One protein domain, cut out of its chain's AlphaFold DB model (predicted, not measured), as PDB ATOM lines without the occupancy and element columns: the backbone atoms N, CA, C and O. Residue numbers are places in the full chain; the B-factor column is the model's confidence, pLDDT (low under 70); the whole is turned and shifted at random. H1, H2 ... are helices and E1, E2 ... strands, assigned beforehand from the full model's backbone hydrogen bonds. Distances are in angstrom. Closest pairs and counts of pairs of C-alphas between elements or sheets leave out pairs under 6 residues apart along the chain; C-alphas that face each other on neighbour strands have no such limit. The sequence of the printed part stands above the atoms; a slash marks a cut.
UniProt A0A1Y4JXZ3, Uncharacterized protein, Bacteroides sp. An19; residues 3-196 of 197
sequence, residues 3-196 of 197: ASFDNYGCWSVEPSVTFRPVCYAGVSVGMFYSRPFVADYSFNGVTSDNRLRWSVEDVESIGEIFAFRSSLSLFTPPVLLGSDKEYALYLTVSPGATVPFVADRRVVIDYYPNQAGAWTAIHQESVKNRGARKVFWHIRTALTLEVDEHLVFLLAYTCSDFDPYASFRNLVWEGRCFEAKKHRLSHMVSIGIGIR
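What this domain is: This is residues 3 to 196 of the 197 residues of an uncharacterized protein of Bacteroides sp. An19 (UniProt A0A1Y4JXZ3). A closed barrel of eight antiparallel strands, E1, E2, E4, E7, E9, E12, E13 and E14, makes one end of a long rod, and a small twisted sheet, E5 E6 E10 E11, makes the other. The short helices H1 and H2 sit where the two parts come together, and the hairpin E8 and E9 reaches the barrel's far end. The printed part has 194 residues, with the named elements in the order E1 E2 E3 E4 E5 E6 H1 E7 E8 E9 E10 E11 E12 E13 H2 E14; the class is mostly strand, and both sheets are antiparallel. It is loose, with a radius of gyration of the C-alphas of 21.7 A, and spans 76 by 31 by 23 A.

Where its parts are: Round the barrel run E1, residues 3 to 6, from C-alpha 3 at (-23.258, -24.087, 12.143); E2, residues 10 to 14; E4, residues 25 to 36, 33.3 A long; E7, residues 65 to 75, 28.8 A; E9, residues 87 to 100, 36.4 A; E12, residues 136 to 147, 33.2 A; E13, residues 151 to 160, 27.7 A; and E14, residues 186 to 195, 27.9 A, ending at C-alpha 195 at (-19.534, -19.146, -1.977). E3, residues 16 to 22, and E8, residues 79 to 81, are in the same sheet but not in the ring. The other sheet has E5, residues 44 to 46; E6, residues 52 to 56; E10, residues 106 to 113, 23.4 A, from C-alpha 106 at (-10.386, -43.139, 26.155); and E11, residues 123 to 128. H1 is residues 59 to 62 and H2 residues 166 to 169.

How they stand to each other: E14 and E1 close the ring, with N 3 and O 191 2.8 A apart, within hydrogen-bond range. E4 bends by 52 degrees at residue 31; E2, with N 11 to O 35 at 2.9 A, and E3, with N 17 to O 29 at 2.9 A, lie on one side of it, and E7, with N 26 to O 73 at 2.8 A, on the other side. E8 and E9 form a hairpin, with N 79 to O 89 at 2.8 A. In the other sheet E5 and E11 are edge strands; N 53 of E6 and O 112 of E10 are 2.9 A apart. H1 is on the barrel and only grazes the other sheet; H2 is not on the barrel and only grazes the other sheet with residues 167 to 168. H1 and H2 are close but not clearly touching, with their closest C-alphas, Ile 62 and Phe 168, 7.1 A apart. Both are too short for an O i to N i+4 pair; the one O i to N i+3 pair is within range in H1 but not in H2.

The domain as a whole: The C-alphas farthest apart, of Asp 49 and Ser 83, are 76.9 A apart. The printed part has no cut. The link from H2 to E14, residues 170 to 185, is long. Mean pLDDT of the printed part is 83.4, and 27 residues are under 70, among them residues 37 to 43, 57 to 62 and 170 to 179.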
ATOM      1  N   ALA A   3     -23.215 -24.054  10.688       94.81
ATOM      2  CA  ALA A   3     -23.258 -24.087  12.143       94.81
ATOM      3  C   ALA A   3     -24.613 -24.664  12.558       94.81
ATOM      4  O   ALA A   3     -25.638 -24.282  11.993       94.81
ATOM      5  N   SER A   4     -24.624 -25.599  13.506       93.50
ATOM      6  CA  SER A   4     -25.836 -26.344  13.844       93.50
ATOM      7  C   SER A   4     -25.988 -26.603  15.330       93.50
ATOM      8  O   SER A   4     -25.004 -26.658  16.064       93.50
ATOM      9  N   PHE A   5     -27.229 -26.843  15.738       92.62
ATOM     10  CA  PHE A   5     -27.592 -27.251  17.088       92.62
ATOM     11  C   PHE A   5     -28.521 -28.463  17.038       92.62
ATOM     12  O   PHE A   5     -29.382 -28.540  16.155       92.62
ATOM     13  N   ASP A   6     -28.346 -29.409  17.961       90.31
ATOM     14  CA  ASP A   6     -29.121 -30.650  17.997       90.31
ATOM     15  C   ASP A   6     -29.917 -30.878  19.294       90.31
ATOM     16  O   ASP A   6     -29.790 -30.178  20.299       90.31
ATOM     17  N   ASN A   7     -30.773 -31.901  19.271       88.44
ATOM     18  CA  ASN A   7     -31.606 -32.319  20.404       88.44
ATOM     19  C   ASN A   7     -30.841 -33.021  21.549       88.44
ATOM     20  O   ASN A   7     -31.439 -33.351  22.589       88.44
ATOM     21  N   TYR A   8     -29.543 -33.268  21.375       82.75
ATOM     22  CA  TYR A   8     -28.634 -33.668  22.447       82.75
ATOM     23  C   TYR A   8     -28.043 -32.460  23.179       82.75
ATOM     24  O   TYR A   8     -27.376 -32.653  24.189       82.75
ATOM     25  N   GLY A   9     -28.327 -31.233  22.728       85.44
ATOM     26  CA  GLY A   9     -27.722 -30.028  23.280       85.44
ATOM     27  C   GLY A   9     -26.283 -29.837  22.807       85.44
ATOM     28  O   GLY A   9     -25.502 -29.177  23.486       85.44
ATOM     29  N   CYS A  10     -25.909 -30.439  21.673       88.06
ATOM     30  CA  CYS A  10     -24.605 -30.243  21.062       88.06
ATOM     31  C   CYS A  10     -24.664 -29.134  20.016       88.06
ATOM     32  O   CYS A  10     -25.591 -29.052  19.205       88.06
ATOM     33  N   TRP A  11     -23.627 -28.303  20.010       91.12
ATOM     34  CA  TRP A  11     -23.343 -27.424  18.890       91.12
ATOM     35  C   TRP A  11     -22.386 -28.134  17.936       91.12
ATOM     36  O   TRP A  11     -21.565 -28.959  18.343       91.12
ATOM     37  N   SER A  12     -22.492 -27.821  16.652       93.56
ATOM     38  CA  SER A  12     -21.624 -28.402  15.636       93.56
ATOM     39  C   SER A  12     -21.290 -27.418  14.532       93.56
ATOM     40  O   SER A  12     -22.050 -26.493  14.241       93.56
ATOM     41  N   VAL A  13     -20.145 -27.640  13.898       94.81
ATOM     42  CA  VAL A  13     -19.696 -26.899  12.723       94.81
ATOM     43  C   VAL A  13     -19.280 -27.865  11.628       94.81
ATOM     44  O   VAL A  13     -18.659 -28.898  11.882       94.81
ATOM     45  N   GLU A  14     -19.647 -27.526  10.395       95.12
ATOM     46  CA  GLU A  14     -19.400 -28.367   9.230       95.12
ATOM     47  C   GLU A  14     -18.930 -27.540   8.022       95.12
ATOM     48  O   GLU A  14     -19.748 -27.027   7.242       95.12
ATOM     49  N   PRO A  15     -17.612 -27.375   7.823       94.06
ATOM     50  CA  PRO A  15     -17.078 -27.033   6.514       94.06
ATOM     51  C   PRO A  15     -17.350 -28.177   5.530       94.06
ATOM     52  O   PRO A  15     -17.072 -29.345   5.803       94.06
ATOM     53  N   SER A  16     -17.909 -27.837   4.374       93.12
ATOM     54  CA  SER A  16     -18.236 -28.799   3.322       93.12
ATOM     55  C   SER A  16     -18.107 -28.165   1.947       93.12
ATOM     56  O   SER A  16     -18.222 -26.946   1.795       93.12
ATOM     57  N   VAL A  17     -17.862 -29.023   0.964       93.12
ATOM     58  CA  VAL A  17     -17.785 -28.693  -0.456       93.12
ATOM     59  C   VAL A  17     -18.769 -29.589  -1.191       93.12
ATOM     60  O   VAL A  17     -18.842 -30.789  -0.925       93.12
ATOM     61  N   THR A  18     -19.515 -28.997  -2.119       92.50
ATOM     62  CA  THR A  18     -20.480 -29.702  -2.962       92.50
ATOM     63  C   THR A  18     -20.065 -29.568  -4.413       92.50
ATOM     64  O   THR A  18     -19.948 -28.461  -4.927       92.50
ATOM     65  N   PHE A  19     -19.878 -30.699  -5.079       92.00
ATOM     66  CA  PHE A  19     -19.623 -30.769  -6.507       92.00
ATOM     67  C   PHE A  19     -20.906 -31.178  -7.235       92.00
ATOM     68  O   PHE A  19     -21.485 -32.222  -6.935       92.00
ATOM     69  N   ARG A  20     -21.365 -30.357  -8.187       90.38
ATOM     70  CA  ARG A  20     -22.617 -30.555  -8.940       90.38
ATOM     71  C   ARG A  20     -22.308 -30.814 -10.423       90.38
ATOM     72  O   ARG A  20     -22.375 -29.883 -11.219       90.38
ATOM     73  N   PRO A  21     -21.962 -32.056 -10.811       84.69
ATOM     74  CA  PRO A  21     -21.678 -32.388 -12.207       84.69
ATOM     75  C   PRO A  21     -22.933 -32.402 -13.090       84.69
ATOM     76  O   PRO A  21     -22.821 -32.280 -14.304       84.69
ATOM     77  N   VAL A  22     -24.126 -32.572 -12.504       88.06
ATOM     78  CA  VAL A  22     -25.403 -32.655 -13.229       88.06
ATOM     79  C   VAL A  22     -26.396 -31.664 -12.625       88.06
ATOM     80  O   VAL A  22     -26.376 -31.401 -11.424       88.06
ATOM     81  N   CYS A  23     -27.317 -31.135 -13.433       82.50
ATOM     82  CA  CYS A  23     -28.259 -30.099 -13.010       82.50
ATOM     83  C   CYS A  23     -29.058 -30.447 -11.743       82.50
ATOM     84  O   CYS A  23     -29.349 -29.549 -10.970       82.50
ATOM     85  N   TYR A  24     -29.376 -31.710 -11.465       89.12
ATOM     86  CA  TYR A  24     -30.210 -32.073 -10.305       89.12
ATOM     87  C   TYR A  24     -29.519 -32.997  -9.307       89.12
ATOM     88  O   TYR A  24     -30.152 -33.427  -8.348       89.12
ATOM     89  N   ALA A  25     -28.230 -33.282  -9.509       92.44
ATOM     90  CA  ALA A  25     -27.484 -34.205  -8.673       92.44
ATOM     91  C   ALA A  25     -26.051 -33.722  -8.425       92.44
ATOM     92  O   ALA A  25     -25.367 -33.225  -9.323       92.44
ATOM     93  N   GLY A  26     -25.592 -33.907  -7.194       93.62
ATOM     94  CA  GLY A  26     -24.256 -33.565  -6.743       93.62
ATOM     95  C   GLY A  26     -23.748 -34.511  -5.670       93.62
ATOM     96  O   GLY A  26     -24.479 -35.351  -5.149       93.62
ATOM     97  N   VAL A  27     -22.475 -34.357  -5.344       94.31
ATOM     98  CA  VAL A  27     -21.812 -35.065  -4.254       94.31
ATOM     99  C   VAL A  27     -21.243 -34.023  -3.310       94.31
ATOM    100  O   VAL A  27     -20.575 -33.087  -3.750       94.31
ATOM    101  N   SER A  28     -21.487 -34.198  -2.018       93.75
ATOM    102  CA  SER A  28     -20.943 -33.337  -0.978       93.75
ATOM    103  C   SER A  28     -20.042 -34.125  -0.051       93.75
ATOM    104  O   SER A  28     -20.334 -35.261   0.328       93.75
ATOM    105  N   VAL A  29     -18.953 -33.482   0.349       95.88
ATOM    106  CA  VAL A  29     -18.038 -33.977   1.373       95.88
ATOM    107  C   VAL A  29     -17.766 -32.868   2.378       95.88
ATOM    108  O   VAL A  29     -17.697 -31.692   2.019       95.88
ATOM    109  N   GLY A  30     -17.631 -33.227   3.648       94.69
ATOM    110  CA  GLY A  30     -17.415 -32.266   4.717       94.69
ATOM    111  C   GLY A  30     -16.756 -32.874   5.940       94.69
ATOM    112  O   GLY A  30     -16.757 -34.090   6.145       94.69
ATOM    113  N   MET A  31     -16.190 -31.999   6.761       95.88
ATOM    114  CA  MET A  31     -15.697 -32.349   8.087       95.88
ATOM    115  C   MET A  31     -16.716 -31.864   9.100       95.88
ATOM    116  O   MET A  31     -17.155 -30.726   9.027       95.88
ATOM    117  N   PHE A  32     -17.096 -32.723  10.028       94.00
ATOM    118  CA  PHE A  32     -18.098 -32.450  11.040       94.00
ATOM    119  C   PHE A  32     -17.436 -32.470  12.409       94.00
ATOM    120  O   PHE A  32     -16.844 -33.477  12.801       94.00
ATOM    121  N   TYR A  33     -17.553 -31.363  13.127       92.38
ATOM    122  CA  TYR A  33     -17.143 -31.252  14.518       92.38
ATOM    123  C   TYR A  33     -18.367 -30.956  15.374       92.38
ATOM    124  O   TYR A  33     -19.153 -30.081  15.020       92.38
ATOM    125  N   SER A  34     -18.532 -31.673  16.480       90.12
ATOM    126  CA  SER A  34     -19.663 -31.519  17.396       90.12
ATOM    127  C   SER A  34     -19.200 -31.604  18.833       90.12
ATOM    128  O   SER A  34     -18.393 -32.471  19.149       90.12
ATOM    129  N   ARG A  35     -19.752 -30.768  19.712       87.12
ATOM    130  CA  ARG A  35     -19.468 -30.784  21.150       87.12
ATOM    131  C   ARG A  35     -20.728 -30.427  21.955       87.12
ATOM    132  O   ARG A  35     -21.487 -29.561  21.515       87.12
ATOM    133  N   PRO A  36     -20.973 -31.061  23.117       82.62
ATOM    134  CA  PRO A  36     -22.065 -30.676  24.014       82.62
ATOM    135  C   PRO A  36     -21.890 -29.244  24.547       82.62
ATOM    136  O   PRO A  36     -20.769 -28.804  24.788       82.62
ATOM    137  N   PHE A  37     -22.998 -28.513  24.718       68.06
ATOM    138  CA  PHE A  37     -23.008 -27.141  25.247       68.06
ATOM    139  C   PHE A  37     -22.852 -27.092  26.774       68.06
ATOM    140  O   PHE A  37     -22.213 -26.185  27.294       68.06
ATOM    141  N   VAL A  38     -23.411 -28.076  27.483       61.25
ATOM    142  CA  VAL A  38     -23.239 -28.270  28.929       61.25
ATOM    143  C   VAL A  38     -22.944 -29.743  29.174       61.25
ATOM    144  O   VAL A  38     -23.653 -30.618  28.666       61.25
ATOM    145  N   ALA A  39     -21.906 -30.040  29.958       57.28
ATOM    146  CA  ALA A  39     -21.794 -31.341  30.600       57.28
ATOM    147  C   ALA A  39     -22.840 -31.417  31.722       57.28
ATOM    148  O   ALA A  39     -22.527 -31.258  32.895       57.28
ATOM    149  N   ASP A  40     -24.097 -31.696  31.368       53.03
ATOM    150  CA  ASP A  40     -25.164 -31.973  32.349       53.03
ATOM    151  C   ASP A  40     -24.906 -33.266  33.148       53.03
ATOM    152  O   ASP A  40     -25.701 -33.671  33.995       53.03
ATOM    153  N   TYR A  41     -23.787 -33.936  32.879       58.59
ATOM    154  CA  TYR A  41     -23.377 -35.151  33.543       58.59
ATOM    155  C   TYR A  41     -22.169 -34.866  34.425       58.59
ATOM    156  O   TYR A  41     -21.096 -34.509  33.949       58.59
ATOM    157  N   SER A  42     -22.333 -35.095  35.722       58.69
ATOM    158  CA  SER A  42     -21.207 -35.376  36.604       58.69
ATOM    159  C   SER A  42     -21.155 -36.887  36.780       58.69
ATOM    160  O   SER A  42     -22.037 -37.492  37.385       58.69
ATOM    161  N   PHE A  43     -20.147 -37.522  36.183       68.19
ATOM    162  CA  PHE A  43     -19.927 -38.951  36.367       68.19
ATOM    163  C   PHE A  43     -19.001 -39.145  37.551       68.19
ATOM    164  O   PHE A  43     -17.778 -39.123  37.417       68.19
ATOM    165  N   ASN A  44     -19.613 -39.299  38.716       71.25
ATOM    166  CA  ASN A  44     -18.931 -39.573  39.962       71.25
ATOM    167  C   ASN A  44     -19.556 -40.784  40.654       71.25
ATOM    168  O   ASN A  44     -20.693 -41.186  40.402       71.25
ATOM    169  N   GLY A  45     -18.776 -41.397  41.526       74.25
ATOM    170  CA  GLY A  45     -19.227 -42.545  42.279       74.25
ATOM    171  C   GLY A  45     -18.291 -42.858  43.422       74.25
ATOM    172  O   GLY A  45     -17.282 -42.192  43.652       74.25
ATOM    173  N   VAL A  46     -18.647 -43.900  44.154       79.00
ATOM    174  CA  VAL A  46     -17.784 -44.487  45.169       79.00
ATOM    175  C   VAL A  46     -17.423 -45.885  44.694       79.00
ATOM    176  O   VAL A  46     -18.259 -46.581  44.118       79.00
ATOM    177  N   THR A  47     -16.162 -46.249  44.891       76.81
ATOM    178  CA  THR A  47     -15.654 -47.605  44.654       76.81
ATOM    179  C   THR A  47     -16.432 -48.632  45.475       76.81
ATOM    180  O   THR A  47     -16.940 -48.326  46.557       76.81
ATOM    181  N   SER A  48     -16.497 -49.864  44.980       75.38
ATOM    182  CA  SER A  48     -17.225 -50.978  45.605       75.38
ATOM    183  C   SER A  48     -16.786 -51.262  47.052       75.38
ATOM    184  O   SER A  48     -17.609 -51.652  47.878       75.38
ATOM    185  N   ASP A  49     -15.527 -50.962  47.392       79.50
ATOM    186  CA  ASP A  49     -14.958 -51.105  48.742       79.50
ATOM    187  C   ASP A  49     -15.221 -49.897  49.667       79.50
ATOM    188  O   ASP A  49     -14.740 -49.853  50.801       79.50
ATOM    189  N   ASN A  50     -15.947 -48.880  49.193       79.62
ATOM    190  CA  ASN A  50     -16.302 -47.644  49.906       79.62
ATOM    191  C   ASN A  50     -15.109 -46.776  50.378       79.62
ATOM    192  O   ASN A  50     -15.284 -45.826  51.145       79.62
ATOM    193  N   ARG A  51     -13.883 -47.078  49.929       80.94
ATOM    194  CA  ARG A  51     -12.641 -46.398  50.356       80.94
ATOM    195  C   ARG A  51     -12.307 -45.164  49.528       80.94
ATOM    196  O   ARG A  51     -11.787 -44.185  50.063       80.94
ATOM    197  N   LEU A  52     -12.591 -45.221  48.231       81.44
ATOM    198  CA  LEU A  52     -12.259 -44.171  47.274       81.44
ATOM    199  C   LEU A  52     -13.528 -43.664  46.596       81.44
ATOM    200  O   LEU A  52     -14.400 -44.457  46.236       81.44
ATOM    201  N   ARG A  53     -13.605 -42.352  46.392       82.00
ATOM    202  CA  ARG A  53     -14.555 -41.729  45.468       82.00
ATOM    203  C   ARG A  53     -13.858 -41.538  44.127       82.00
ATOM    204  O   ARG A  53     -12.690 -41.157  44.105       82.00
ATOM    205  N   TRP A  54     -14.550 -41.797  43.033       79.44
ATOM    206  CA  TRP A  54     -14.023 -41.599  41.691       79.44
ATOM    207  C   TRP A  54     -14.841 -40.549  40.947       79.44
ATOM    208  O   TRP A  54     -16.036 -40.383  41.200       79.44
ATOM    209  N   SER A  55     -14.187 -39.823  40.048       76.50
ATOM    210  CA  SER A  55     -14.818 -38.876  39.133       76.50
ATOM    211  C   SER A  55     -14.159 -38.992  37.772       76.50
ATOM    212  O   SER A  55     -12.952 -39.187  37.676       76.50
ATOM    213  N   VAL A  56     -14.947 -38.865  36.714       73.19
ATOM    214  CA  VAL A  56     -14.403 -38.776  35.362       73.19
ATOM    215  C   VAL A  56     -13.856 -37.371  35.134       73.19
ATOM    216  O   VAL A  56     -14.562 -36.387  35.368       73.19
ATOM    217  N   GLU A  57     -12.604 -37.291  34.690       67.25
ATOM    218  CA  GLU A  57     -11.987 -36.042  34.254       67.25
ATOM    219  C   GLU A  57     -12.551 -35.647  32.878       67.25
ATOM    220  O   GLU A  57     -12.768 -36.500  32.013       67.25
ATOM    221  N   ASP A  58     -12.811 -34.351  32.691       66.31
ATOM    222  CA  ASP A  58     -13.216 -33.746  31.416       66.31
ATOM    223  C   ASP A  58     -14.424 -34.423  30.732       66.31
ATOM    224  O   ASP A  58     -14.360 -34.935  29.610       66.31
ATOM    225  N   VAL A  59     -15.573 -34.409  31.415       65.06
ATOM    226  CA  VAL A  59     -16.835 -34.976  30.903       65.06
ATOM    227  C   VAL A  59     -17.289 -34.321  29.589       65.06
ATOM    228  O   VAL A  59     -17.991 -34.942  28.789       65.06
ATOM    229  N   GLU A  60     -16.862 -33.087  29.317       62.50
ATOM    230  CA  GLU A  60     -17.178 -32.378  28.075       62.50
ATOM    231  C   GLU A  60     -16.491 -33.005  26.854       62.50
ATOM    232  O   GLU A  60     -17.120 -33.127  25.796       62.50
ATOM    233  N   SER A  61     -15.253 -33.489  27.013       65.75
ATOM    234  CA  SER A  61     -14.511 -34.203  25.959       65.75
ATOM    235  C   SER A  61     -15.201 -35.503  25.513       65.75
ATOM    236  O   SER A  61     -15.052 -35.960  24.374       65.75
ATOM    237  N   ILE A  62     -16.041 -36.086  26.375       68.94
ATOM    238  CA  ILE A  62     -16.731 -37.354  26.113       68.94
ATOM    239  C   ILE A  62     -17.720 -37.221  24.952       68.94
ATOM    240  O   ILE A  62     -17.859 -38.164  24.170       68.94
ATOM    241  N   GLY A  63     -18.360 -36.058  24.799       71.69
ATOM    242  CA  GLY A  63     -19.304 -35.776  23.711       71.69
ATOM    243  C   GLY A  63     -18.679 -35.129  22.468       71.69
ATOM    244  O   GLY A  63     -19.381 -34.921  21.481       71.69
ATOM    245  N   GLU A  64     -17.383 -34.802  22.492       83.44
ATOM    246  CA  GLU A  64     -16.705 -34.083  21.406       83.44
ATOM    247  C   GLU A  64     -16.388 -35.000  20.224       83.44
ATOM    248  O   GLU A  64     -15.461 -35.793  20.316       83.44
ATOM    249  N   ILE A  65     -17.093 -34.921  19.098       86.69
ATOM    250  CA  ILE A  65     -16.890 -35.800  17.940       86.69
ATOM    251  C   ILE A  65     -16.320 -35.050  16.750       86.69
ATOM    252  O   ILE A  65     -16.882 -34.056  16.300       86.69
ATOM    253  N   PHE A  66     -15.272 -35.635  16.170       90.75
ATOM    254  CA  PHE A  66     -14.770 -35.291  14.849       90.75
ATOM    255  C   PHE A  66     -15.091 -36.413  13.860       90.75
ATOM    256  O   PHE A  66     -14.743 -37.579  14.086       90.75
ATOM    257  N   ALA A  67     -15.763 -36.076  12.764       92.81
ATOM    258  CA  ALA A  67     -16.232 -37.032  11.774       92.81
ATOM    259  C   ALA A  67     -16.087 -36.520  10.344       92.81
ATOM    260  O   ALA A  67     -16.126 -35.324  10.070       92.81
ATOM    261  N   PHE A  68     -15.978 -37.457   9.415       94.75
ATOM    262  CA  PHE A  68     -16.138 -37.212   7.996       94.75
ATOM    263  C   PHE A  68     -17.606 -37.395   7.604       94.75
ATOM    264  O   PHE A  68     -18.254 -38.361   8.024       94.75
ATOM    265  N   ARG A  69     -18.138 -36.481   6.794       95.06
ATOM    266  CA  ARG A  69     -19.479 -36.571   6.218       95.06
ATOM    267  C   ARG A  69     -19.409 -36.610   4.706       95.06
ATOM    268  O   ARG A  69     -18.770 -35.766   4.088       95.06
ATOM    269  N   SER A  70     -20.125 -37.560   4.125       95.25
ATOM    270  CA  SER A  70     -20.347 -37.645   2.685       95.25
ATOM    271  C   SER A  70     -21.832 -37.778   2.408       95.25
ATOM    272  O   SER A  70     -22.505 -38.564   3.081       95.25
ATOM    273  N   SER A  71     -22.332 -37.073   1.402       95.81
ATOM    274  CA  SER A  71     -23.729 -37.150   0.986       95.81
ATOM    275  C   SER A  71     -23.887 -37.007  -0.525       95.81
ATOM    276  O   SER A  71     -23.033 -36.461  -1.223       95.81
ATOM    277  N   LEU A  72     -25.001 -37.529  -1.030       95.19
ATOM    278  CA  LEU A  72     -25.474 -37.289  -2.388       95.19
ATOM    279  C   LEU A  72     -26.514 -36.183  -2.322       95.19
ATOM    280  O   LEU A  72     -27.479 -36.336  -1.588       95.19
ATOM    281  N   SER A  73     -26.352 -35.102  -3.071       93.69
ATOM    282  CA  SER A  73     -27.275 -33.965  -3.057       93.69
ATOM    283  C   SER A  73     -28.192 -33.992  -4.268       93.69
ATOM    284  O   SER A  73     -27.725 -34.027  -5.401       93.69
ATOM    285  N   LEU A  74     -29.496 -33.939  -4.025       94.12
ATOM    286  CA  LEU A  74     -30.536 -33.809  -5.038       94.12
ATOM    287  C   LEU A  74     -31.146 -32.415  -4.949       94.12
ATOM    288  O   LEU A  74     -31.572 -32.009  -3.868       94.12
ATOM    289  N   PHE A  75     -31.193 -31.707  -6.072       93.00
ATOM    290  CA  PHE A  75     -31.619 -30.309  -6.136       93.00
ATOM    291  C   PHE A  75     -32.964 -30.187  -6.842       93.00
ATOM    292  O   PHE A  75     -33.176 -30.802  -7.888       93.00
ATOM    293  N   THR A  76     -33.855 -29.352  -6.318       92.56
ATOM    294  CA  THR A  76     -35.041 -28.927  -7.064       92.56
ATOM    295  C   THR A  76     -34.666 -27.879  -8.114       92.56
ATOM    296  O   THR A  76     -33.638 -27.205  -7.980       92.56
ATOM    297  N   PRO A  77     -35.499 -27.681  -9.151       88.94
ATOM    298  CA  PRO A  77     -35.383 -26.507 -10.005       88.94
ATOM    299  C   PRO A  77     -35.399 -25.216  -9.164       88.94
ATOM    300  O   PRO A  77     -36.184 -25.140  -8.210       88.94
ATOM    301  N   PRO A  78     -34.544 -24.227  -9.477       89.50
ATOM    302  CA  PRO A  78     -34.531 -22.962  -8.761       89.50
ATOM    303  C   PRO A  78     -35.766 -22.130  -9.108       89.50
ATOM    304  O   PRO A  78     -36.145 -22.002 -10.273       89.50
ATOM    305  N   VAL A  79     -36.370 -21.538  -8.085       90.00
ATOM    306  CA  VAL A  79     -37.374 -20.485  -8.219       90.00
ATOM    307  C   VAL A  79     -36.629 -19.157  -8.232       90.00
ATOM    308  O   VAL A  79     -35.999 -18.790  -7.241       90.00
ATOM    309  N   LEU A  80     -36.675 -18.463  -9.366       89.12
ATOM    310  CA  LEU A  80     -36.073 -17.143  -9.515       89.12
ATOM    311  C   LEU A  80     -36.995 -16.093  -8.888       89.12
ATOM    312  O   LEU A  80     -38.199 -16.082  -9.153       89.12
ATOM    313  N   LEU A  81     -36.430 -15.233  -8.051       84.44
ATOM    314  CA  LEU A  81     -37.115 -14.182  -7.308       84.44
ATOM    315  C   LEU A  81     -36.461 -12.826  -7.622       84.44
ATOM    316  O   LEU A  81     -35.278 -12.752  -7.952       84.44
ATOM    317  N   GLY A  82     -37.242 -11.752  -7.500       77.50
ATOM    318  CA  GLY A  82     -36.822 -10.392  -7.851       77.50
ATOM    319  C   GLY A  82     -37.219  -9.988  -9.273       77.50
ATOM    320  O   GLY A  82     -37.476 -10.838 -10.126       77.50
ATOM    321  N   SER A  83     -37.294  -8.676  -9.515       72.00
ATOM    322  CA  SER A  83     -37.649  -8.113 -10.831       72.00
ATOM    323  C   SER A  83     -36.635  -8.524 -11.905       72.00
ATOM    324  O   SER A  83     -37.023  -8.877 -13.018       72.00
ATOM    325  N   ASP A  84     -35.360  -8.588 -11.513       77.19
ATOM    326  CA  ASP A  84     -34.230  -8.857 -12.405       77.19
ATOM    327  C   ASP A  84     -33.663 -10.281 -12.239       77.19
ATOM    328  O   ASP A  84     -32.634 -10.614 -12.817       77.19
ATOM    329  N   LYS A  85     -34.370 -11.164 -11.508       75.25
ATOM    330  CA  LYS A  85     -33.963 -12.558 -11.215       75.25
ATOM    331  C   LYS A  85     -32.646 -12.685 -10.428       75.25
ATOM    332  O   LYS A  85     -31.932 -13.671 -10.576       75.25
ATOM    333  N   GLU A  86     -32.364 -11.717  -9.565       81.62
ATOM    334  CA  GLU A  86     -31.140 -11.617  -8.747       81.62
ATOM    335  C   GLU A  86     -31.036 -12.694  -7.653       81.62
ATOM    336  O   GLU A  86     -29.956 -12.963  -7.125       81.62
ATOM    337  N   TYR A  87     -32.162 -13.330  -7.317       87.44
ATOM    338  CA  TYR A  87     -32.244 -14.326  -6.259       87.44
ATOM    339  C   TYR A  87     -32.711 -15.671  -6.807       87.44
ATOM    340  O   TYR A  87     -33.728 -15.749  -7.498       87.44
ATOM    341  N   ALA A  88     -32.033 -16.753  -6.431       89.94
ATOM    342  CA  ALA A  88     -32.478 -18.108  -6.741       89.94
ATOM    343  C   ALA A  88     -32.726 -18.902  -5.456       89.94
ATOM    344  O   ALA A  88     -31.835 -19.072  -4.627       89.94
ATOM    345  N   LEU A  89     -33.947 -19.415  -5.304       92.44
ATOM    346  CA  LEU A  89     -34.352 -20.235  -4.168       92.44
ATOM    347  C   LEU A  89     -34.543 -21.688  -4.606       92.44
ATOM    348  O   LEU A  89     -35.311 -21.966  -5.525       92.44
ATOM    349  N   TYR A  90     -33.886 -22.632  -3.939       92.62
ATOM    350  CA  TYR A  90     -34.065 -24.058  -4.215       92.62
ATOM    351  C   TYR A  90     -33.989 -24.911  -2.953       92.62
ATOM    352  O   TYR A  90     -33.428 -24.522  -1.929       92.62
ATOM    353  N   LEU A  91     -34.576 -26.102  -3.040       94.75
ATOM    354  CA  LEU A  91     -34.510 -27.128  -2.013       94.75
ATOM    355  C   LEU A  91     -33.486 -28.186  -2.408       94.75
ATOM    356  O   LEU A  91     -33.390 -28.594  -3.566       94.75
ATOM    357  N   THR A  92     -32.749 -28.658  -1.411       94.56
ATOM    358  CA  THR A  92     -31.765 -29.724  -1.560       94.56
ATOM    359  C   THR A  92     -32.053 -30.829  -0.559       94.56
ATOM    360  O   THR A  92     -32.192 -30.569   0.634       94.56
ATOM    361  N   VAL A  93     -32.090 -32.077  -1.021       96.12
ATOM    362  CA  VAL A  93     -32.152 -33.260  -0.155       96.12
ATOM    363  C   VAL A  93     -30.845 -34.022  -0.287       96.12
ATOM    364  O   VAL A  93     -30.390 -34.297  -1.390       96.12
ATOM    365  N   SER A  94     -30.211 -34.322   0.839       96.00
ATOM    366  CA  SER A  94     -28.872 -34.891   0.916       96.00
ATOM    367  C   SER A  94     -28.812 -36.087   1.869       96.00
ATOM    368  O   SER A  94     -28.477 -35.909   3.045       96.00
ATOM    369  N   PRO A  95     -29.168 -37.306   1.418       96.44
ATOM    370  CA  PRO A  95     -28.849 -38.532   2.140       96.44
ATOM    371  C   PRO A  95     -27.335 -38.774   2.165       96.44
ATOM    372  O   PRO A  95     -26.637 -38.570   1.171       96.44
ATOM    373  N   GLY A  96     -26.823 -39.240   3.299       95.25
ATOM    374  CA  GLY A  96     -25.396 -39.432   3.490       95.25
ATOM    375  C   GLY A  96     -25.024 -40.270   4.703       95.25
ATOM    376  O   GLY A  96     -25.867 -40.784   5.440       95.25
ATOM    377  N   ALA A  97     -23.717 -40.382   4.917       95.25
ATOM    378  CA  ALA A  97     -23.113 -41.099   6.028       95.25
ATOM    379  C   ALA A  97     -22.180 -40.184   6.828       95.25
ATOM    380  O   ALA A  97     -21.572 -39.256   6.300       95.25
ATOM    381  N   THR A  98     -22.103 -40.426   8.131       93.69
ATOM    382  CA  THR A  98     -21.191 -39.779   9.076       93.69
ATOM    383  C   THR A  98     -20.285 -40.846   9.667       93.69
ATOM    384  O   THR A  98     -20.762 -41.817  10.257       93.69
ATOM    385  N   VAL A  99     -18.981 -40.665   9.495       93.12
ATOM    386  CA  VAL A  99     -17.945 -41.605   9.921       93.12
ATOM    387  C   VAL A  99     -17.024 -40.879  10.904       93.12
ATOM    388  O   VAL A  99     -16.223 -40.053  10.465       93.12
ATOM    389  N   PRO A 100     -17.136 -41.109  12.225       89.81
ATOM    390  CA  PRO A 100     -16.192 -40.549  13.187       89.81
ATOM    391  C   PRO A 100     -14.767 -41.036  12.905       89.81
ATOM    392  O   PRO A 100     -14.550 -42.224  12.667       89.81
ATOM    393  N   PHE A 101     -13.790 -40.133  12.990       86.06
ATOM    394  CA  PHE A 101     -12.374 -40.494  12.855       86.06
ATOM    395  C   PHE A 101     -11.906 -41.371  14.022       86.06
ATOM    396  O   PHE A 101     -11.144 -42.318  13.834       86.06
ATOM    397  N   VAL A 102     -12.408 -41.082  15.226       80.12
ATOM    398  CA  VAL A 102     -12.136 -41.850  16.443       80.12
ATOM    399  C   VAL A 102     -13.456 -42.364  17.005       80.12
ATOM    400  O   VAL A 102     -14.213 -41.625  17.635       80.12
ATOM    401  N   ALA A 103     -13.738 -43.644  16.757       69.50
ATOM    402  CA  ALA A 103     -14.922 -44.308  17.298       69.50
ATOM    403  C   ALA A 103     -14.710 -44.736  18.761       69.50
ATOM    404  O   ALA A 103     -15.544 -44.456  19.625       69.50
ATOM    405  N   ASP A 104     -13.576 -45.378  19.051       72.00
ATOM    406  CA  ASP A 104     -13.242 -45.866  20.390       72.00
ATOM    407  C   ASP A 104     -12.544 -44.772  21.202       72.00
ATOM    408  O   ASP A 104     -11.429 -44.356  20.874       72.00
ATOM    409  N   ARG A 105     -13.189 -44.328  22.282       70.06
ATOM    410  CA  ARG A 105     -12.692 -43.245  23.140       70.06
ATOM    411  C   ARG A 105     -12.006 -43.765  24.384       70.06
ATOM    412  O   ARG A 105     -12.305 -44.862  24.854       70.06
ATOM    413  N   ARG A 106     -11.097 -42.944  24.897       71.50
ATOM    414  CA  ARG A 106     -10.386 -43.139  26.155       71.50
ATOM    415  C   ARG A 106     -10.941 -42.137  27.163       71.50
ATOM    416  O   ARG A 106     -11.050 -40.963  26.833       71.50
ATOM    417  N   VAL A 107     -11.302 -42.617  28.342       73.19
ATOM    418  CA  VAL A 107     -11.784 -41.811  29.466       73.19
ATOM    419  C   VAL A 107     -10.764 -41.934  30.591       73.19
ATOM    420  O   VAL A 107     -10.184 -43.010  30.774       73.19
ATOM    421  N   VAL A 108     -10.496 -40.840  31.298       77.81
ATOM    422  CA  VAL A 108      -9.616 -40.815  32.473       77.81
ATOM    423  C   VAL A 108     -10.490 -40.702  33.718       77.81
ATOM    424  O   VAL A 108     -11.418 -39.896  33.767       77.81
ATOM    425  N   ILE A 109     -10.243 -41.579  34.684       77.94
ATOM    426  CA  ILE A 109     -10.968 -41.672  35.947       77.94
ATOM    427  C   ILE A 109      -9.991 -41.306  37.061       77.94
ATOM    428  O   ILE A 109      -8.990 -41.999  37.262       77.94
ATOM    429  N   ASP A 110     -10.320 -40.247  37.788       81.88
ATOM    430  CA  ASP A 110      -9.576 -39.770  38.945       81.88
ATOM    431  C   ASP A 110     -10.147 -40.362  40.228       81.88
ATOM    432  O   ASP A 110     -11.359 -40.340  40.455       81.88
ATOM    433  N   TYR A 111      -9.265 -40.831  41.106       77.81
ATOM    434  CA  TYR A 111      -9.632 -41.374  42.410       77.81
ATOM    435  C   TYR A 111      -9.197 -40.454  43.541       77.81
ATOM    436  O   TYR A 111      -8.051 -40.016  43.604       77.81
ATOM    437  N   TYR A 112     -10.084 -40.256  44.507       83.06
ATOM    438  CA  TYR A 112      -9.849 -39.462  45.707       83.06
ATOM    439  C   TYR A 112     -10.219 -40.268  46.961       83.06
ATOM    440  O   TYR A 112     -11.049 -41.180  46.885       83.06
ATOM    441  N   PRO A 113      -9.688 -39.916  48.144       82.50
ATOM    442  CA  PRO A 113     -10.130 -40.509  49.402       82.50
ATOM    443  C   PRO A 113     -11.616 -40.232  49.639       82.50
ATOM    444  O   PRO A 113     -12.089 -39.114  49.416       82.50
ATOM    445  N   ASN A 114     -12.352 -41.221  50.147       80.38
ATOM    446  CA  ASN A 114     -13.735 -41.037  50.592       80.38
ATOM    447  C   ASN A 114     -13.789 -40.408  52.002       80.38
ATOM    448  O   ASN A 114     -14.295 -41.002  52.951       80.38
ATOM    449  N   GLN A 115     -13.184 -39.227  52.165       79.81
ATOM    450  CA  GLN A 115     -13.132 -38.472  53.422       79.81
ATOM    451  C   GLN A 115     -13.395 -36.984  53.166       79.81
ATOM    452  O   GLN A 115     -13.032 -36.455  52.115       79.81
ATOM    453  N   ALA A 116     -14.005 -36.293  54.132       71.62
ATOM    454  CA  ALA A 116     -14.253 -34.856  54.033       71.62
ATOM    455  C   ALA A 116     -12.927 -34.077  53.948       71.62
ATOM    456  O   ALA A 116     -12.034 -34.278  54.767       71.62
ATOM    457  N   GLY A 117     -12.792 -33.206  52.946       74.50
ATOM    458  CA  GLY A 117     -11.586 -32.407  52.716       74.50
ATOM    459  C   GLY A 117     -11.358 -32.080  51.239       74.50
ATOM    460  O   GLY A 117     -12.002 -32.646  50.351       74.50
ATOM    461  N   ALA A 118     -10.435 -31.154  50.978       71.12
ATOM    462  CA  ALA A 118      -9.906 -30.908  49.641       71.12
ATOM    463  C   ALA A 118      -8.752 -31.888  49.393       71.12
ATOM    464  O   ALA A 118      -7.725 -31.823  50.064       71.12
ATOM    465  N   TRP A 119      -8.940 -32.807  48.450       73.88
ATOM    466  CA  TRP A 119      -7.985 -33.869  48.141       73.88
ATOM    467  C   TRP A 119      -7.593 -33.801  46.669       73.88
ATOM    468  O   TRP A 119      -8.452 -33.580  45.817       73.88
ATOM    469  N   THR A 120      -6.317 -34.031  46.369       75.62
ATOM    470  CA  THR A 120      -5.830 -34.254  45.001       75.62
ATOM    471  C   THR A 120      -6.071 -35.705  44.581       75.62
ATOM    472  O   THR A 120      -6.207 -36.582  45.440       75.62
ATOM    473  N   ALA A 121      -6.131 -35.969  43.273       74.88
ATOM    474  CA  ALA A 121      -6.282 -37.328  42.764       74.88
ATOM    475  C   ALA A 121      -5.086 -38.192  43.208       74.88
ATOM    476  O   ALA A 121      -3.930 -37.815  43.016       74.88
ATOM    477  N   ILE A 122      -5.361 -39.331  43.845       79.12
ATOM    478  CA  ILE A 122      -4.343 -40.280  44.331       79.12
ATOM    479  C   ILE A 122      -3.934 -41.250  43.224       79.12
ATOM    480  O   ILE A 122      -2.816 -41.760  43.198       79.12
ATOM    481  N   HIS A 123      -4.871 -41.537  42.325       79.12
ATOM    482  CA  HIS A 123      -4.684 -42.455  41.221       79.12
ATOM    483  C   HIS A 123      -5.470 -41.953  40.016       79.12
ATOM    484  O   HIS A 123      -6.545 -41.374  40.182       79.12
ATOM    485  N   GLN A 124      -4.926 -42.198  38.829       77.94
ATOM    486  CA  GLN A 124      -5.616 -41.998  37.567       77.94
ATOM    487  C   GLN A 124      -5.598 -43.317  36.816       77.94
ATOM    488  O   GLN A 124      -4.533 -43.890  36.569       77.94
ATOM    489  N   GLU A 125      -6.774 -43.783  36.432       76.88
ATOM    490  CA  GLU A 125      -6.909 -44.929  35.551       76.88
ATOM    491  C   GLU A 125      -7.521 -44.479  34.244       76.88
ATOM    492  O   GLU A 125      -8.318 -43.545  34.195       76.88
ATOM    493  N   SER A 126      -7.145 -45.140  33.156       75.62
ATOM    494  CA  SER A 126      -7.713 -44.797  31.875       75.62
ATOM    495  C   SER A 126      -8.286 -45.991  31.150       75.62
ATOM    496  O   SER A 126      -7.583 -46.939  30.799       75.62
ATOM    497  N   VAL A 127      -9.580 -45.883  30.878       72.44
ATOM    498  CA  VAL A 127     -10.395 -46.940  30.301       72.44
ATOM    499  C   VAL A 127     -10.725 -46.564  28.867       72.44
ATOM    500  O   VAL A 127     -11.176 -45.455  28.576       72.44
ATOM    501  N   LYS A 128     -10.487 -47.492  27.940       71.88
ATOM    502  CA  LYS A 128     -10.839 -47.328  26.530       71.88
ATOM    503  C   LYS A 128     -12.077 -48.154  26.207       71.88
ATOM    504  O   LYS A 128     -12.127 -49.336  26.542       71.88
ATOM    505  N   ASN A 129     -13.039 -47.564  25.504       70.69
ATOM    506  CA  ASN A 129     -14.181 -48.314  24.995       70.69
ATOM    507  C   ASN A 129     -13.751 -49.283  23.873       70.69
ATOM    508  O   ASN A 129     -12.790 -49.024  23.144       70.69
ATOM    509  N   ARG A 130     -14.482 -50.390  23.711       66.62
ATOM    510  CA  ARG A 130     -14.383 -51.311  22.576       66.62
ATOM    511  C   ARG A 130     -15.747 -51.492  21.917       66.62
ATOM    512  O   ARG A 130     -16.741 -51.755  22.583       66.62
ATOM    513  N   GLY A 131     -15.770 -51.427  20.587       69.19
ATOM    514  CA  GLY A 131     -16.961 -51.762  19.801       69.19
ATOM    515  C   GLY A 131     -17.910 -50.587  19.590       69.19
ATOM    516  O   GLY A 131     -19.110 -50.786  19.408       69.19
ATOM    517  N   ALA A 132     -17.392 -49.357  19.610       73.81
ATOM    518  CA  ALA A 132     -18.173 -48.197  19.219       73.81
ATOM    519  C   ALA A 132     -18.619 -48.293  17.751       73.81
ATOM    520  O   ALA A 132     -17.888 -48.761  16.870       73.81
ATOM    521  N   ARG A 133     -19.833 -47.810  17.476       81.81
ATOM    522  CA  ARG A 133     -20.366 -47.746  16.116       81.81
ATOM    523  C   ARG A 133     -19.545 -46.764  15.275       81.81
ATOM    524  O   ARG A 133     -19.305 -45.635  15.686       81.81
ATOM    525  N   LYS A 134     -19.139 -47.201  14.081       84.69
ATOM    526  CA  LYS A 134     -18.223 -46.453  13.198       84.69
ATOM    527  C   LYS A 134     -18.912 -45.712  12.054       84.69
ATOM    528  O   LYS A 134     -18.257 -44.946  11.361       84.69
ATOM    529  N   VAL A 135     -20.199 -45.963  11.815       89.81
ATOM    530  CA  VAL A 135     -20.943 -45.375  10.692       89.81
ATOM    531  C   VAL A 135     -22.364 -45.052  11.123       89.81
ATOM    532  O   VAL A 135     -23.077 -45.931  11.614       89.81
ATOM    533  N   PHE A 136     -22.771 -43.811  10.887       92.31
ATOM    534  CA  PHE A 136     -24.111 -43.282  11.128       92.31
ATOM    535  C   PHE A 136     -24.698 -42.785   9.810       92.31
ATOM    536  O   PHE A 136     -23.961 -42.273   8.968       92.31
ATOM    537  N   TRP A 137     -26.002 -42.923   9.610       94.81
ATOM    538  CA  TRP A 137     -26.675 -42.352   8.446       94.81
ATOM    539  C   TRP A 137     -27.266 -40.990   8.802       94.81
ATOM    540  O   TRP A 137     -27.620 -40.714   9.948       94.81
ATOM    541  N   HIS A 138     -27.377 -40.123   7.804       95.06
ATOM    542  CA  HIS A 138     -28.091 -38.864   7.936       95.06
ATOM    543  C   HIS A 138     -28.847 -38.530   6.655       95.06
ATOM    544  O   HIS A 138     -28.448 -38.911   5.558       95.06
ATOM    545  N   ILE A 139     -29.941 -37.798   6.806       96.25
ATOM    546  CA  ILE A 139     -30.684 -37.180   5.719       96.25
ATOM    547  C   ILE A 139     -30.777 -35.701   6.060       96.25
ATOM    548  O   ILE A 139     -31.345 -35.328   7.087       96.25
ATOM    549  N   ARG A 140     -30.197 -34.865   5.201       95.75
ATOM    550  CA  ARG A 140     -30.251 -33.409   5.327       95.75
ATOM    551  C   ARG A 140     -31.185 -32.824   4.284       95.75
ATOM    552  O   ARG A 140     -31.043 -33.111   3.104       95.75
ATOM    553  N   THR A 141     -32.088 -31.958   4.702       96.12
ATOM    554  CA  THR A 141     -32.911 -31.129   3.823       96.12
ATOM    555  C   THR A 141     -32.497 -29.680   4.011       96.12
ATOM    556  O   THR A 141     -32.518 -29.196   5.139       96.12
ATOM    557  N   ALA A 142     -32.103 -28.992   2.946       95.62
ATOM    558  CA  ALA A 142     -31.654 -27.608   2.991       95.62
ATOM    559  C   ALA A 142     -32.487 -26.734   2.056       95.62
ATOM    560  O   ALA A 142     -32.705 -27.093   0.902       95.62
ATOM    561  N   LEU A 143     -32.922 -25.585   2.556       95.81
ATOM    562  CA  LEU A 143     -33.400 -24.466   1.765       95.81
ATOM    563  C   LEU A 143     -32.206 -23.565   1.461       95.81
ATOM    564  O   LEU A 143     -31.470 -23.176   2.370       95.81
ATOM    565  N   THR A 144     -31.995 -23.270   0.188       93.94
ATOM    566  CA  THR A 144     -30.835 -22.523  -0.284       93.94
ATOM    567  C   THR A 144     -31.285 -21.279  -1.022       93.94
ATOM    568  O   THR A 144     -32.053 -21.381  -1.976       93.94
ATOM    569  N   LEU A 145     -30.805 -20.127  -0.561       93.19
ATOM    570  CA  LEU A 145     -30.987 -18.829  -1.192       93.19
ATOM    571  C   LEU A 145     -29.646 -18.382  -1.770       93.19
ATOM    572  O   LEU A 145     -28.685 -18.174  -1.033       93.19
ATOM    573  N   GLU A 146     -29.597 -18.243  -3.082       91.38
ATOM    574  CA  GLU A 146     -28.462 -17.700  -3.816       91.38
ATOM    575  C   GLU A 146     -28.728 -16.224  -4.123       91.38
ATOM    576  O   GLU A 146     -29.825 -15.877  -4.563       91.38
ATOM    577  N   VAL A 147     -27.737 -15.380  -3.842       89.50
ATOM    578  CA  VAL A 147     -27.742 -13.924  -4.029       89.50
ATOM    579  C   VAL A 147     -26.604 -13.569  -4.979       89.50
ATOM    580  O   VAL A 147     -25.458 -13.960  -4.732       89.50
ATOM    581  N   ASP A 148     -26.925 -12.842  -6.051       83.25
ATOM    582  CA  ASP A 148     -25.962 -12.337  -7.041       83.25
ATOM    583  C   ASP A 148     -25.049 -13.436  -7.621       83.25
ATOM    584  O   ASP A 148     -23.858 -13.227  -7.834       83.25
ATOM    585  N   GLU A 149     -25.593 -14.648  -7.800       76.94
ATOM    586  CA  GLU A 149     -24.931 -15.854  -8.347       76.94
ATOM    587  C   GLU A 149     -23.668 -16.357  -7.606       76.94
ATOM    588  O   GLU A 149     -23.111 -17.403  -7.952       76.94
ATOM    589  N   HIS A 150     -23.234 -15.678  -6.540       85.50
ATOM    590  CA  HIS A 150     -21.997 -15.990  -5.821       85.50
ATOM    591  C   HIS A 150     -22.214 -16.341  -4.356       85.50
ATOM    592  O   HIS A 150     -21.545 -17.239  -3.837       85.50
ATOM    593  N   LEU A 151     -23.116 -15.643  -3.666       90.44
ATOM    594  CA  LEU A 151     -23.269 -15.781  -2.224       90.44
ATOM    595  C   LEU A 151     -24.468 -16.665  -1.908       90.44
ATOM    596  O   LEU A 151     -25.565 -16.469  -2.419       90.44
ATOM    597  N   VAL A 152     -24.252 -17.671  -1.065       92.25
ATOM    598  CA  VAL A 152     -25.252 -18.700  -0.794       92.25
ATOM    599  C   VAL A 152     -25.564 -18.741   0.693       92.25
ATOM    600  O   VAL A 152     -24.688 -19.025   1.511       92.25
ATOM    601  N   PHE A 153     -26.825 -18.520   1.044       93.62
ATOM    602  CA  PHE A 153     -27.359 -18.728   2.384       93.62
ATOM    603  C   PHE A 153     -28.119 -20.044   2.449       93.62
ATOM    604  O   PHE A 153     -28.895 -20.385   1.556       93.62
ATOM    605  N   LEU A 154     -27.901 -20.798   3.522       93.56
ATOM    606  CA  LEU A 154     -28.472 -22.125   3.694       93.56
ATOM    607  C   LEU A 154     -29.179 -22.220   5.038       93.56
ATOM    608  O   LEU A 154     -28.597 -21.913   6.076       93.56
ATOM    609  N   LEU A 155     -30.404 -22.724   5.023       96.31
ATOM    610  CA  LEU A 155     -31.120 -23.167   6.209       96.31
ATOM    611  C   LEU A 155     -31.379 -24.659   6.055       96.31
ATOM    612  O   LEU A 155     -32.080 -25.068   5.135       96.31
ATOM    613  N   ALA A 156     -30.809 -25.481   6.926       95.50
ATOM    614  CA  ALA A 156     -30.900 -26.924   6.810       95.50
ATOM    615  C   ALA A 156     -31.433 -27.589   8.073       95.50
ATOM    616  O   ALA A 156     -31.248 -27.133   9.197       95.50
ATOM    617  N   TYR A 157     -32.077 -28.723   7.857       95.94
ATOM    618  CA  TYR A 157     -32.537 -29.636   8.879       95.94
ATOM    619  C   TYR A 157     -31.950 -31.010   8.583       95.94
ATOM    620  O   TYR A 157     -32.034 -31.499   7.457       95.94
ATOM    621  N   THR A 158     -31.324 -31.631   9.574       95.50
ATOM    622  CA  THR A 158     -30.718 -32.955   9.451       95.50
ATOM    623  C   THR A 158     -31.373 -33.909  10.438       95.50
ATOM    624  O   THR A 158     -31.389 -33.663  11.642       95.50
ATOM    625  N   CYS A 159     -31.877 -35.025   9.919       94.69
ATOM    626  CA  CYS A 159     -32.310 -36.173  10.700       94.69
ATOM    627  C   CYS A 159     -31.255 -37.273  10.566       94.69
ATOM    628  O   CYS A 159     -30.785 -37.551   9.464       94.69
ATOM    629  N   SER A 160     -30.844 -37.877  11.673       92.38
ATOM    630  CA  SER A 160     -29.795 -38.899  11.667       92.38
ATOM    631  C   SER A 160     -29.955 -39.874  12.819       92.38
ATOM    632  O   SER A 160     -30.627 -39.582  13.802       92.38
ATOM    633  N   ASP A 161     -29.292 -41.022  12.732       91.75
ATOM    634  CA  ASP A 161     -29.114 -41.918  13.879       91.75
ATOM    635  C   ASP A 161     -27.811 -41.650  14.643       91.75
ATOM    636  O   ASP A 161     -27.340 -42.499  15.405       91.75
ATOM    637  N   PHE A 162     -27.226 -40.469  14.425       86.06
ATOM    638  CA  PHE A 162     -26.035 -40.010  15.114       86.06
ATOM    639  C   PHE A 162     -26.287 -39.928  16.619       86.06
ATOM    640  O   PHE A 162     -27.277 -39.351  17.071       86.06
ATOM    641  N   ASP A 163     -25.377 -40.509  17.389       84.31
ATOM    642  CA  ASP A 163     -25.469 -40.558  18.840       84.31
ATOM    643  C   ASP A 163     -24.096 -40.237  19.438       84.31
ATOM    644  O   ASP A 163     -23.183 -41.071  19.346       84.31
ATOM    645  N   PRO A 164     -23.937 -39.044  20.039       77.75
ATOM    646  CA  PRO A 164     -22.646 -38.608  20.537       77.75
ATOM    647  C   PRO A 164     -22.161 -39.406  21.752       77.75
ATOM    648  O   PRO A 164     -20.960 -39.492  22.001       77.75
ATOM    649  N   TYR A 165     -23.076 -40.059  22.468       76.94
ATOM    650  CA  TYR A 165     -22.789 -40.814  23.685       76.94
ATOM    651  C   TYR A 165     -22.737 -42.328  23.446       76.94
ATOM    652  O   TYR A 165     -22.522 -43.095  24.388       76.94
ATOM    653  N   ALA A 166     -22.893 -42.794  22.201       73.94
ATOM    654  CA  ALA A 166     -22.871 -44.219  21.872       73.94
ATOM    655  C   ALA A 166     -21.581 -44.913  22.330       73.94
ATOM    656  O   ALA A 166     -21.635 -46.020  22.863       73.94
ATOM    657  N   SER A 167     -20.432 -44.250  22.177       68.88
ATOM    658  CA  SER A 167     -19.144 -44.774  22.641       68.88
ATOM    659  C   SER A 167     -18.993 -44.741  24.161       68.88
ATOM    660  O   SER A 167     -18.152 -45.450  24.695       68.88
ATOM    661  N   PHE A 168     -19.762 -43.931  24.876       71.31
ATOM    662  CA  PHE A 168     -19.632 -43.822  26.323       71.31
ATOM    663  C   PHE A 168     -20.516 -44.833  27.058       71.31
ATOM    664  O   PHE A 168     -20.068 -45.472  27.999       71.31
ATOM    665  N   ARG A 169     -21.735 -45.090  26.565       72.88
ATOM    666  CA  ARG A 169     -22.659 -46.067  27.180       72.88
ATOM    667  C   ARG A 169     -22.173 -47.521  27.126       72.88
ATOM    668  O   ARG A 169     -22.702 -48.364  27.840       72.88
ATOM    669  N   ASN A 170     -21.194 -47.818  26.273       67.50
ATOM    670  CA  ASN A 170     -20.560 -49.136  26.201       67.50
ATOM    671  C   ASN A 170     -19.417 -49.307  27.218       67.50
ATOM    672  O   ASN A 170     -18.883 -50.407  27.346       67.50
ATOM    673  N   LEU A 171     -19.025 -48.245  27.931       69.62
ATOM    674  CA  LEU A 171     -18.063 -48.354  29.021       69.62
ATOM    675  C   LEU A 171     -18.757 -48.941  30.250       69.62
ATOM    676  O   LEU A 171     -19.756 -48.414  30.737       69.62
ATOM    677  N   VAL A 172     -18.190 -50.038  30.742       65.88
ATOM    678  CA  VAL A 172     -18.576 -50.668  32.002       65.88
ATOM    679  C   VAL A 172     -17.455 -50.403  32.993       65.88
ATOM    680  O   VAL A 172     -16.313 -50.791  32.744       65.88
ATOM    681  N   TRP A 173     -17.779 -49.743  34.100       63.31
ATOM    682  CA  TRP A 173     -16.848 -49.464  35.186       63.31
ATOM    683  C   TRP A 173     -17.411 -50.026  36.495       63.31
ATOM    684  O   TRP A 173     -18.555 -49.744  36.842       63.31
ATOM    685  N   GLU A 174     -16.648 -50.884  37.180       63.09
ATOM    686  CA  GLU A 174     -17.098 -51.617  38.382       63.09
ATOM    687  C   GLU A 174     -18.485 -52.286  38.232       63.09
ATOM    688  O   GLU A 174     -19.334 -52.249  39.122       63.09
ATOM    689  N   GLY A 175     -18.758 -52.871  37.061       60.12
ATOM    690  CA  GLY A 175     -20.040 -53.530  36.777       60.12
ATOM    691  C   GLY A 175     -21.227 -52.579  36.577       60.12
ATOM    692  O   GLY A 175     -22.342 -53.050  36.357       60.12
ATOM    693  N   ARG A 176     -21.010 -51.258  36.605       62.41
ATOM    694  CA  ARG A 176     -22.014 -50.241  36.277       62.41
ATOM    695  C   ARG A 176     -21.755 -49.685  34.881       62.41
ATOM    696  O   ARG A 176     -20.632 -49.323  34.537       62.41
ATOM    697  N   CYS A 177     -22.805 -49.617  34.072       62.66
ATOM    698  CA  CYS A 177     -22.771 -48.884  32.812       62.66
ATOM    699  C   CYS A 177     -23.019 -47.404  33.089       62.66
ATOM    700  O   CYS A 177     -23.825 -47.057  33.953       62.66
ATOM    701  N   PHE A 178     -22.375 -46.531  32.324       67.12
ATOM    702  CA  PHE A 178     -22.675 -45.111  32.411       67.12
ATOM    703  C   PHE A 178     -24.025 -44.790  31.751       67.12
ATOM    704  O   PHE A 178     -24.245 -45.078  30.569       67.12
ATOM    705  N   GLU A 179     -24.930 -44.166  32.506       65.81
ATOM    706  CA  GLU A 179     -26.228 -43.713  32.006       65.81
ATOM    707  C   GLU A 179     -26.088 -42.341  31.334       65.81
ATOM    708  O   GLU A 179     -25.933 -41.314  31.988       65.81
ATOM    709  N   ALA A 180     -26.141 -42.325  30.002       70.25
ATOM    710  CA  ALA A 180     -26.202 -41.104  29.201       70.25
ATOM    711  C   ALA A 180     -27.499 -41.074  28.382       70.25
ATOM    712  O   ALA A 180     -28.022 -42.126  27.991       70.25
ATOM    713  N   LYS A 181     -28.008 -39.872  28.081       71.88
ATOM    714  CA  LYS A 181     -29.236 -39.686  27.293       71.88
ATOM    715  C   LYS A 181     -29.151 -40.433  25.964       71.88
ATOM    716  O   LYS A 181     -28.129 -40.435  25.276       71.88
ATOM    717  N   LYS A 182     -30.257 -41.074  25.595       80.38
ATOM    718  CA  LYS A 182     -30.408 -41.799  24.335       80.38
ATOM    719  C   LYS A 182     -31.664 -41.324  23.637       80.38
ATOM    720  O   LYS A 182     -32.766 -41.565  24.118       80.38
ATOM    721  N   HIS A 183     -31.493 -40.707  22.478       80.25
ATOM    722  CA  HIS A 183     -32.594 -40.459  21.559       80.25
ATOM    723  C   HIS A 183     -32.609 -41.525  20.472       80.25
ATOM    724  O   HIS A 183     -31.570 -42.058  20.085       80.25
ATOM    725  N   ARG A 184     -33.800 -41.840  19.954       83.62
ATOM    726  CA  ARG A 184     -33.937 -42.752  18.808       83.62
ATOM    727  C   ARG A 184     -33.355 -42.142  17.530       83.62
ATOM    728  O   ARG A 184     -32.801 -42.871  16.716       83.62
ATOM    729  N   LEU A 185     -33.511 -40.827  17.370       88.94
ATOM    730  CA  LEU A 185     -33.003 -40.037  16.253       88.94
ATOM    731  C   LEU A 185     -32.407 -38.725  16.782       88.94
ATOM    732  O   LEU A 185     -32.925 -38.119  17.724       88.94
ATOM    733  N   SER A 186     -31.318 -38.302  16.154       90.81
ATOM    734  CA  SER A 186     -30.747 -36.968  16.277       90.81
ATOM    735  C   SER A 186     -31.420 -36.041  15.272       90.81
ATOM    736  O   SER A 186     -31.496 -36.342  14.074       90.81
ATOM    737  N   HIS A 187     -31.905 -34.912  15.780       93.88
ATOM    738  CA  HIS A 187     -32.495 -33.840  14.993       93.88
ATOM    739  C   HIS A 187     -31.627 -32.603  15.150       93.88
ATOM    740  O   HIS A 187     -31.397 -32.158  16.273       93.88
ATOM    741  N   MET A 188     -31.168 -32.060  14.029       94.12
ATOM    742  CA  MET A 188     -30.212 -30.964  13.996       94.12
ATOM    743  C   MET A 188     -30.694 -29.870  13.053       94.12
ATOM    744  O   MET A 188     -31.040 -30.146  11.905       94.12
ATOM    745  N   VAL A 189     -30.702 -28.631  13.537       95.88
ATOM    746  CA  VAL A 189     -31.008 -27.441  12.739       95.88
ATOM    747  C   VAL A 189     -29.704 -26.716  12.463       95.88
ATOM    748  O   VAL A 189     -28.935 -26.460  13.388       95.88
ATOM    749  N   SER A 190     -29.459 -26.398  11.199       95.56
ATOM    750  CA  SER A 190     -28.224 -25.792  10.721       95.56
ATOM    751  C   SER A 190     -28.514 -24.514   9.947       95.56
ATOM    752  O   SER A 190     -29.427 -24.466   9.128       95.56
ATOM    753  N   ILE A 191     -27.673 -23.510  10.137       96.50
ATOM    754  CA  ILE A 191     -27.576 -22.344   9.260       96.50
ATOM    755  C   ILE A 191     -26.210 -22.351   8.591       96.50
ATOM    756  O   ILE A 191     -25.238 -22.849   9.159       96.50
ATOM    757  N   GLY A 192     -26.115 -21.837   7.375       93.81
ATOM    758  CA  GLY A 192     -24.867 -21.852   6.639       93.81
ATOM    759  C   GLY A 192     -24.712 -20.690   5.683       93.81
ATOM    760  O   GLY A 192     -25.687 -20.111   5.207       93.81
ATOM    761  N   ILE A 193     -23.451 -20.396   5.397       94.50
ATOM    762  CA  ILE A 193     -23.023 -19.469   4.357       94.50
ATOM    763  C   ILE A 193     -22.025 -20.182   3.446       94.50
ATOM    764  O   ILE A 193     -21.217 -21.005   3.901       94.50
ATOM    765  N   GLY A 194     -22.095 -19.908   2.153       92.44
ATOM    766  CA  GLY A 194     -21.240 -20.495   1.135       92.44
ATOM    767  C   GLY A 194     -20.942 -19.514   0.014       92.44
ATOM    768  O   GLY A 194     -21.624 -18.503  -0.143       92.44
ATOM    769  N   ILE A 195     -19.908 -19.844  -0.752       90.69
ATOM    770  CA  ILE A 195     -19.534 -19.146  -1.977       90.69
ATOM    771  C   ILE A 195     -19.639 -20.156  -3.112       90.69
ATOM    772  O   ILE A 195     -19.183 -21.297  -2.972       90.69
ATOM    773  N   ARG A 196     -20.267 -19.742  -4.206       86.50
ATOM    774  CA  ARG A 196     -20.350 -20.495  -5.450       86.50
ATOM    775  C   ARG A 196     -19.254 -20.008  -6.400       86.50
ATOM    776  O   ARG A 196     -19.112 -18.805  -6.613       86.50
TER     777      ARG A 196